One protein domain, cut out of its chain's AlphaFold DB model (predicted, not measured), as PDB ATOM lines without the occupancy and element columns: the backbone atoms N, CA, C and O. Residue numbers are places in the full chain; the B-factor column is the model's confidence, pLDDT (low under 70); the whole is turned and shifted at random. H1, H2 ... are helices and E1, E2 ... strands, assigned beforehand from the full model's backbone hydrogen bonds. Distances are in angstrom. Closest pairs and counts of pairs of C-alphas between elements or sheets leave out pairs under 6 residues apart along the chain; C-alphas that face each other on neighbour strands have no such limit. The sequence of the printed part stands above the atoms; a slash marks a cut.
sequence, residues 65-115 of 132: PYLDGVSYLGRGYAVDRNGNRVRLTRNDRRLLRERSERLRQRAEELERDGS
ATOM      1  N   PRO A  65      43.347 -28.655  44.384       51.28
ATOM      2  CA  PRO A  65      43.080 -27.369  43.750       51.28
ATOM      3  C   PRO A  65      43.416 -26.175  44.648       51.28
ATOM      4  O   PRO A  65      42.946 -25.087  44.353       51.28
ATOM      5  N   TYR A  66      44.138 -26.336  45.760       54.78
ATOM      6  CA  TYR A  66      44.062 -25.385  46.861       54.78
ATOM      7  C   TYR A  66      45.153 -24.305  46.893       54.78
ATOM      8  O   TYR A  66      46.247 -24.472  46.352       54.78
ATOM      9  N   LEU A  67      44.810 -23.172  47.514       59.34
ATOM     10  CA  LEU A  67      45.743 -22.133  47.958       59.34
ATOM     11  C   LEU A  67      46.527 -22.655  49.166       59.34
ATOM     12  O   LEU A  67      46.072 -23.576  49.844       59.34
ATOM     13  N   ASP A  68      47.710 -22.099  49.410       63.00
ATOM     14  CA  ASP A  68      48.654 -22.647  50.382       63.00
ATOM     15  C   ASP A  68      48.010 -22.800  51.774       63.00
ATOM     16  O   ASP A  68      47.608 -21.826  52.404       63.00
ATOM     17  N   GLY A  69      47.835 -24.050  52.217       62.22
ATOM     18  CA  GLY A  69      47.216 -24.391  53.501       62.22
ATOM     19  C   GLY A  69      45.685 -24.348  53.592       62.22
ATOM     20  O   GLY A  69      45.171 -24.615  54.673       62.22
ATOM     21  N   VAL A  70      44.940 -24.086  52.512       67.12
ATOM     22  CA  VAL A  70      43.478 -23.917  52.603       67.12
ATOM     23  C   VAL A  70      42.740 -24.760  51.570       67.12
ATOM     24  O   VAL A  70      42.835 -24.451  50.394       67.12
ATOM     25  N   SER A  71      41.951 -25.761  51.976       66.88
ATOM     26  CA  SER A  71      41.179 -26.647  51.087       66.88
ATOM     27  C   SER A  71      39.900 -25.992  50.552       66.88
ATOM     28  O   SER A  71      39.074 -25.488  51.314       66.88
ATOM     29  N   TYR A  72      39.699 -25.997  49.231       68.12
ATOM     30  CA  TYR A  72      38.521 -25.393  48.598       68.12
ATOM     31  C   TYR A  72      37.355 -26.385  48.498       68.12
ATOM     32  O   TYR A  72      37.439 -27.372  47.774       68.12
ATOM     33  N   LEU A  73      36.235 -26.078  49.164       66.81
ATOM     34  CA  LEU A  73      35.036 -26.935  49.208       66.81
ATOM     35  C   LEU A  73      33.982 -26.604  48.136       66.81
ATOM     36  O   LEU A  73      32.932 -27.244  48.071       66.81
ATOM     37  N   GLY A  74      34.218 -25.582  47.309       60.47
ATOM     38  CA  GLY A  74      33.157 -24.987  46.497       60.47
ATOM     39  C   GLY A  74      32.215 -24.126  47.351       60.47
ATOM     40  O   GLY A  74      32.066 -24.339  48.547       60.47
ATOM     41  N   ARG A  75      31.563 -23.128  46.734       67.81
ATOM     42  CA  ARG A  75      30.691 -22.102  47.375       67.81
ATOM     43  C   ARG A  75      31.395 -20.865  47.958       67.81
ATOM     44  O   ARG A  75      30.793 -20.126  48.728       67.81
ATOM     45  N   GLY A  76      32.629 -20.574  47.539       69.62
ATOM     46  CA  GLY A  76      33.304 -19.304  47.867       69.62
ATOM     47  C   GLY A  76      33.930 -19.228  49.264       69.62
ATOM     48  O   GLY A  76      34.405 -18.164  49.659       69.62
ATOM     49  N   TYR A  77      33.973 -20.354  49.968       74.12
ATOM     50  CA  TYR A  77      34.712 -20.532  51.213       74.12
ATOM     51  C   TYR A  77      35.747 -21.638  51.031       74.12
ATOM     52  O   TYR A  77      35.584 -22.527  50.189       74.12
ATOM     53  N   ALA A  78      36.802 -21.570  51.826       79.06
ATOM     54  CA  ALA A  78      37.818 -22.599  51.928       79.06
ATOM     55  C   ALA A  78      38.060 -22.924  53.409       79.06
ATOM     56  O   ALA A  78      37.632 -22.178  54.289       79.06
ATOM     57  N   VAL A  79      38.665 -24.070  53.687       77.88
ATOM     58  CA  VAL A  79      38.929 -24.559  55.041       77.88
ATOM     59  C   VAL A  79      40.424 -24.532  55.292       77.88
ATOM     60  O   VAL A  79      41.173 -25.177  54.565       77.88
ATOM     61  N   ASP A  80      40.848 -23.760  56.288       78.25
ATOM     62  CA  ASP A  80      42.244 -23.686  56.727       78.25
ATOM     63  C   ASP A  80      42.697 -25.012  57.370       78.25
ATOM     64  O   ASP A  80      41.865 -25.842  57.743       78.25
ATOM     65  N   ARG A  81      44.007 -25.204  57.564       74.62
ATOM     66  CA  ARG A  81      44.600 -26.382  58.232       74.62
ATOM     67  C   ARG A  81      43.990 -26.663  59.605       74.62
ATOM     68  O   ARG A  81      43.909 -27.812  60.018       74.62
ATOM     69  N   ASN A  82      43.526 -25.615  60.279       79.00
ATOM     70  CA  ASN A  82      42.890 -25.688  61.591       79.00
ATOM     71  C   ASN A  82      41.392 -26.053  61.536       79.00
ATOM     72  O   ASN A  82      40.718 -26.031  62.559       79.00
ATOM     73  N   GLY A  83      40.830 -26.320  60.350       77.25
ATOM     74  CA  GLY A  83      39.399 -26.595  60.166       77.25
ATOM     75  C   GLY A  83      38.514 -25.343  60.106       77.25
ATOM     76  O   GLY A  83      37.296 -25.443  59.953       77.25
ATOM     77  N   ASN A  84      39.106 -24.150  60.184       81.06
ATOM     78  CA  ASN A  84      38.374 -22.886  60.172       81.06
ATOM     79  C   ASN A  84      37.880 -22.530  58.766       81.06
ATOM     80  O   ASN A  84      38.621 -22.632  57.788       81.06
ATOM     81  N   ARG A  85      36.637 -22.045  58.660       82.44
ATOM     82  CA  ARG A  85      36.092 -21.533  57.395       82.44
ATOM     83  C   ARG A  85      36.647 -20.144  57.101       82.44
ATOM     84  O   ARG A  85      36.330 -19.181  57.792       82.44
ATOM     85  N   VAL A  86      37.403 -20.038  56.020       82.94
ATOM     86  CA  VAL A  86      37.962 -18.793  55.500       82.94
ATOM     87  C   VAL A  86      37.166 -18.359  54.274       82.94
ATOM     88  O   VAL A  86      36.883 -19.148  53.367       82.94
ATOM     89  N   ARG A  87      36.771 -17.085  54.235       82.38
ATOM     90  CA  ARG A  87      36.091 -16.506  53.073       82.38
ATOM     91  C   ARG A  87      37.121 -16.168  52.003       82.38
ATOM     92  O   ARG A  87      38.072 -15.446  52.271       82.38
ATOM     93  N   LEU A  88      36.901 -16.654  50.785       80.19
ATOM     94  CA  LEU A  88      37.823 -16.407  49.683       80.19
ATOM     95  C   LEU A  88      37.576 -15.046  49.038       80.19
ATOM     96  O   LEU A  88      36.426 -14.650  48.799       80.19
ATOM     97  N   THR A  89      38.654 -14.356  48.667       83.94
ATOM     98  CA  THR A  89      38.538 -13.135  47.871       83.94
ATOM     99  C   THR A  89      38.081 -13.455  46.441       83.94
ATOM    100  O   THR A  89      37.967 -14.607  46.006       83.94
ATOM    101  N   ARG A  90      37.745 -12.424  45.655       82.56
ATOM    102  CA  ARG A  90      37.441 -12.610  44.224       82.56
ATOM    103  C   ARG A  90      38.666 -13.094  43.441       82.56
ATOM    104  O   ARG A  90      38.491 -13.897  42.528       82.56
ATOM    105  N   ASN A  91      39.860 -12.632  43.813       82.31
ATOM    106  CA  ASN A  91      41.104 -13.025  43.162       82.31
ATOM    107  C   ASN A  91      41.441 -14.495  43.446       82.31
ATOM    108  O   ASN A  91      41.686 -15.261  42.519       82.31
ATOM    109  N   ASP A  92      41.304 -14.921  44.701       80.06
ATOM    110  CA  ASP A  92      41.548 -16.309  45.111       80.06
ATOM    111  C   ASP A  92      40.656 -17.285  44.346       80.06
ATOM    112  O   ASP A  92      41.116 -18.281  43.797       80.06
ATOM    113  N   ARG A  93      39.366 -16.957  44.214       78.94
ATOM    114  CA  ARG A  93      38.420 -17.768  43.433       78.94
ATOM    115  C   ARG A  93      38.812 -17.884  41.960       78.94
ATOM    116  O   ARG A  93      38.543 -18.920  41.356       78.94
ATOM    117  N   ARG A  94      39.410 -16.841  41.376       82.81
ATOM    118  CA  ARG A  94      39.906 -16.863  39.993       82.81
ATOM    119  C   ARG A  94      41.113 -17.794  39.872       82.81
ATOM    120  O   ARG A  94      41.099 -18.662  39.007       82.81
ATOM    121  N   LEU A  95      42.088 -17.656  40.768       81.56
ATOM    122  CA  LEU A  95      43.288 -18.497  40.798       81.56
ATOM    123  C   LEU A  95      42.943 -19.981  40.959       81.56
ATOM    124  O   LEU A  95      43.463 -20.818  40.229       81.56
ATOM    125  N   LEU A  96      42.019 -20.304  41.866       77.69
ATOM    126  CA  LEU A  96      41.571 -21.682  42.089       77.69
ATOM    127  C   LEU A  96      40.923 -22.288  40.835       77.69
ATOM    128  O   LEU A  96      41.169 -23.452  40.524       77.69
ATOM    129  N   ARG A  97      40.123 -21.507  40.091       79.69
ATOM    130  CA  ARG A  97      39.527 -21.960  38.822       79.69
ATOM    131  C   ARG A  97      40.595 -22.268  37.781       79.69
ATOM    132  O   ARG A  97      40.640 -23.392  37.295       79.69
ATOM    133  N   GLU A  98      41.489 -21.322  37.522       82.50
ATOM    134  CA  GLU A  98      42.570 -21.476  36.541       82.50
ATOM    135  C   GLU A  98      43.461 -22.686  36.865       82.50
ATOM    136  O   GLU A  98      43.817 -23.481  35.996       82.50
ATOM    137  N   ARG A  99      43.778 -22.882  38.150       77.44
ATOM    138  CA  ARG A  99      44.568 -24.030  38.605       77.44
ATOM    139  C   ARG A  99      43.816 -25.348  38.421       77.44
ATOM    140  O   ARG A  99      44.414 -26.325  37.982       77.44
ATOM    141  N   SER A 100      42.514 -25.371  38.715       75.94
ATOM    142  CA  SER A 100      41.673 -26.554  38.503       75.94
ATOM    143  C   SER A 100      41.552 -26.935  37.026       75.94
ATOM    144  O   SER A 100      41.556 -28.119  36.703       75.94
ATOM    145  N   GLU A 101      41.506 -25.950  36.127       81.62
ATOM    146  CA  GLU A 101      41.475 -26.168  34.679       81.62
ATOM    147  C   GLU A 101      42.792 -26.773  34.183       81.62
ATOM    148  O   GLU A 101      42.772 -27.780  33.480       81.62
ATOM    149  N   ARG A 102      43.942 -26.253  34.634       79.31
ATOM    150  CA  ARG A 102      45.261 -26.830  34.309       79.31
ATOM    151  C   ARG A 102      45.429 -28.266  34.808       79.31
ATOM    152  O   ARG A 102      46.031 -29.087  34.125       79.31
ATOM    153  N   LEU A 103      44.924 -28.571  36.005       77.62
ATOM    154  CA  LEU A 103      44.972 -29.932  36.545       77.62
ATOM    155  C   LEU A 103      44.111 -30.897  35.724       77.62
ATOM    156  O   LEU A 103      44.538 -32.022  35.494       77.62
ATOM    157  N   ARG A 104      42.937 -30.455  35.251       74.56
ATOM    158  CA  ARG A 104      42.102 -31.249  34.335       74.56
ATOM    159  C   ARG A 104      42.813 -31.520  33.017       74.56
ATOM    160  O   ARG A 104      42.879 -32.671  32.616       74.56
ATOM    161  N   GLN A 105      43.417 -30.497  32.413       79.75
ATOM    162  CA  GLN A 105      44.177 -30.650  31.166       79.75
ATOM    163  C   GLN A 105      45.307 -31.676  31.308       79.75
ATOM    164  O   GLN A 105      45.412 -32.584  30.495       79.75
ATOM    165  N   ARG A 106      46.094 -31.601  32.388       78.06
ATOM    166  CA  ARG A 106      47.152 -32.588  32.657       78.06
ATOM    167  C   ARG A 106      46.620 -33.998  32.893       78.06
ATOM    168  O   ARG A 106      47.259 -34.958  32.483       78.06
ATOM    169  N   ALA A 107      45.489 -34.131  33.586       71.38
ATOM    170  CA  ALA A 107      44.863 -35.432  33.795       71.38
ATOM    171  C   ALA A 107      44.401 -36.041  32.461       71.38
ATOM    172  O   ALA A 107      44.663 -37.210  32.209       71.38
ATOM    173  N   GLU A 108      43.798 -35.233  31.585       77.62
ATOM    174  CA  GLU A 108      43.396 -35.651  30.237       77.62
ATOM    175  C   GLU A 108      44.603 -36.027  29.356       77.62
ATOM    176  O   GLU A 108      44.527 -36.981  28.585       77.62
ATOM    177  N   GLU A 109      45.725 -35.308  29.462       77.56
ATOM    178  CA  GLU A 109      46.983 -35.645  28.777       77.56
ATOM    179  C   GLU A 109      47.558 -36.981  29.272       77.56
ATOM    180  O   GLU A 109      47.855 -37.857  28.463       77.56
ATOM    181  N   LEU A 110      47.619 -37.189  30.590       74.00
ATOM    182  CA  LEU A 110      48.052 -38.454  31.195       74.00
ATOM    183  C   LEU A 110      47.161 -39.636  30.794       74.00
ATOM    184  O   LEU A 110      47.668 -40.734  30.573       74.00
ATOM    185  N   GLU A 111      45.845 -39.437  30.692       71.19
ATOM    186  CA  GLU A 111      44.917 -40.470  30.217       71.19
ATOM    187  C   GLU A 111      45.150 -40.818  28.739       71.19
ATOM    188  O   GLU A 111      45.058 -41.990  28.368       71.19
ATOM    189  N   ARG A 112      45.507 -39.835  27.901       71.75
ATOM    190  CA  ARG A 112      45.873 -40.066  26.492       71.75
ATOM    191  C   ARG A 112      47.204 -40.805  26.354       71.75
ATOM    192  O   ARG A 112      47.292 -41.724  25.546       71.75
ATOM    193  N   ASP A 113      48.204 -40.450  27.155       67.62
ATOM    194  CA  ASP A 113      49.529 -41.081  27.111       67.62
ATOM    195  C   ASP A 113      49.521 -42.485  27.747       67.62
ATOM    196  O   ASP A 113      50.186 -43.410  27.273       67.62
ATOM    197  N   GLY A 114      48.712 -42.687  28.791       55.09
ATOM    198  CA  GLY A 114      48.549 -43.963  29.491       55.09
ATOM    199  C   GLY A 114      47.766 -45.023  28.708       55.09
ATOM    200  O   GLY A 114      47.914 -46.213  28.984       55.09
ATOM    201  N   SER A 115      46.985 -44.635  27.692       51.38
ATOM    202  CA  SER A 115      46.252 -45.586  26.841       51.38
ATOM    203  C   SER A 115      47.133 -46.284  25.787       51.38
ATOM    204  O   SER A 115      46.618 -47.094  25.015       51.38
TER     205      SER A 115
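Overview. This is residues 65 to 115 of the 132 residues of an uncharacterized protein of Erythrobacter sp. SCN 62-14 (UniProt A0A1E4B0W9). What shape is this? A small head of three short strands, E1 to E3, sits near the beginning of one long helix, H1, and residues 104 to 115 stick out as an arm. What builds it? The printed part has 51 residues, mixed in class, with a meander E1 - E2 - E3, each strand the antiparallel neighbour of the one before, then H1. It is loose, with radius of gyration of the C-alphas 13.4 A and spans of 41 by 22 by 17 A.

Along the chain. Where are the strands? E1, residues 70 to 72, begins at C-alpha 70 (43.478, -23.917, 52.603); E2 is residues 77 to 80 and E3 residues 85 to 87. Where is the helix? H1, residues 90 to 114, measures 36.4 A from first to last C-alpha and ends at C-alpha 114 (48.549, -43.963, 29.491).

Arrangement. How do the strands pair? Hairpin E1 and E2 is antiparallel at 146 degrees, with N 71 and O 79 within hydrogen-bond range at 2.8 A. Hairpin E2 and E3 is antiparallel at 131 degrees, with N 78 and O 86 at 2.9 A. Where is H1? It only grazes the sheet, with residues 92 to 96; its every O i to N i+4 pair is within hydrogen-bond range.

Size, cuts and confidence. How large is it? The two C-alphas farthest apart, of Asn 84 and Ser 115, are 41.1 A apart. Is it continuous? The printed part has no cut. Where is confidence low? Residues 65 to 76 and 113 to 115 have pLDDT under 70.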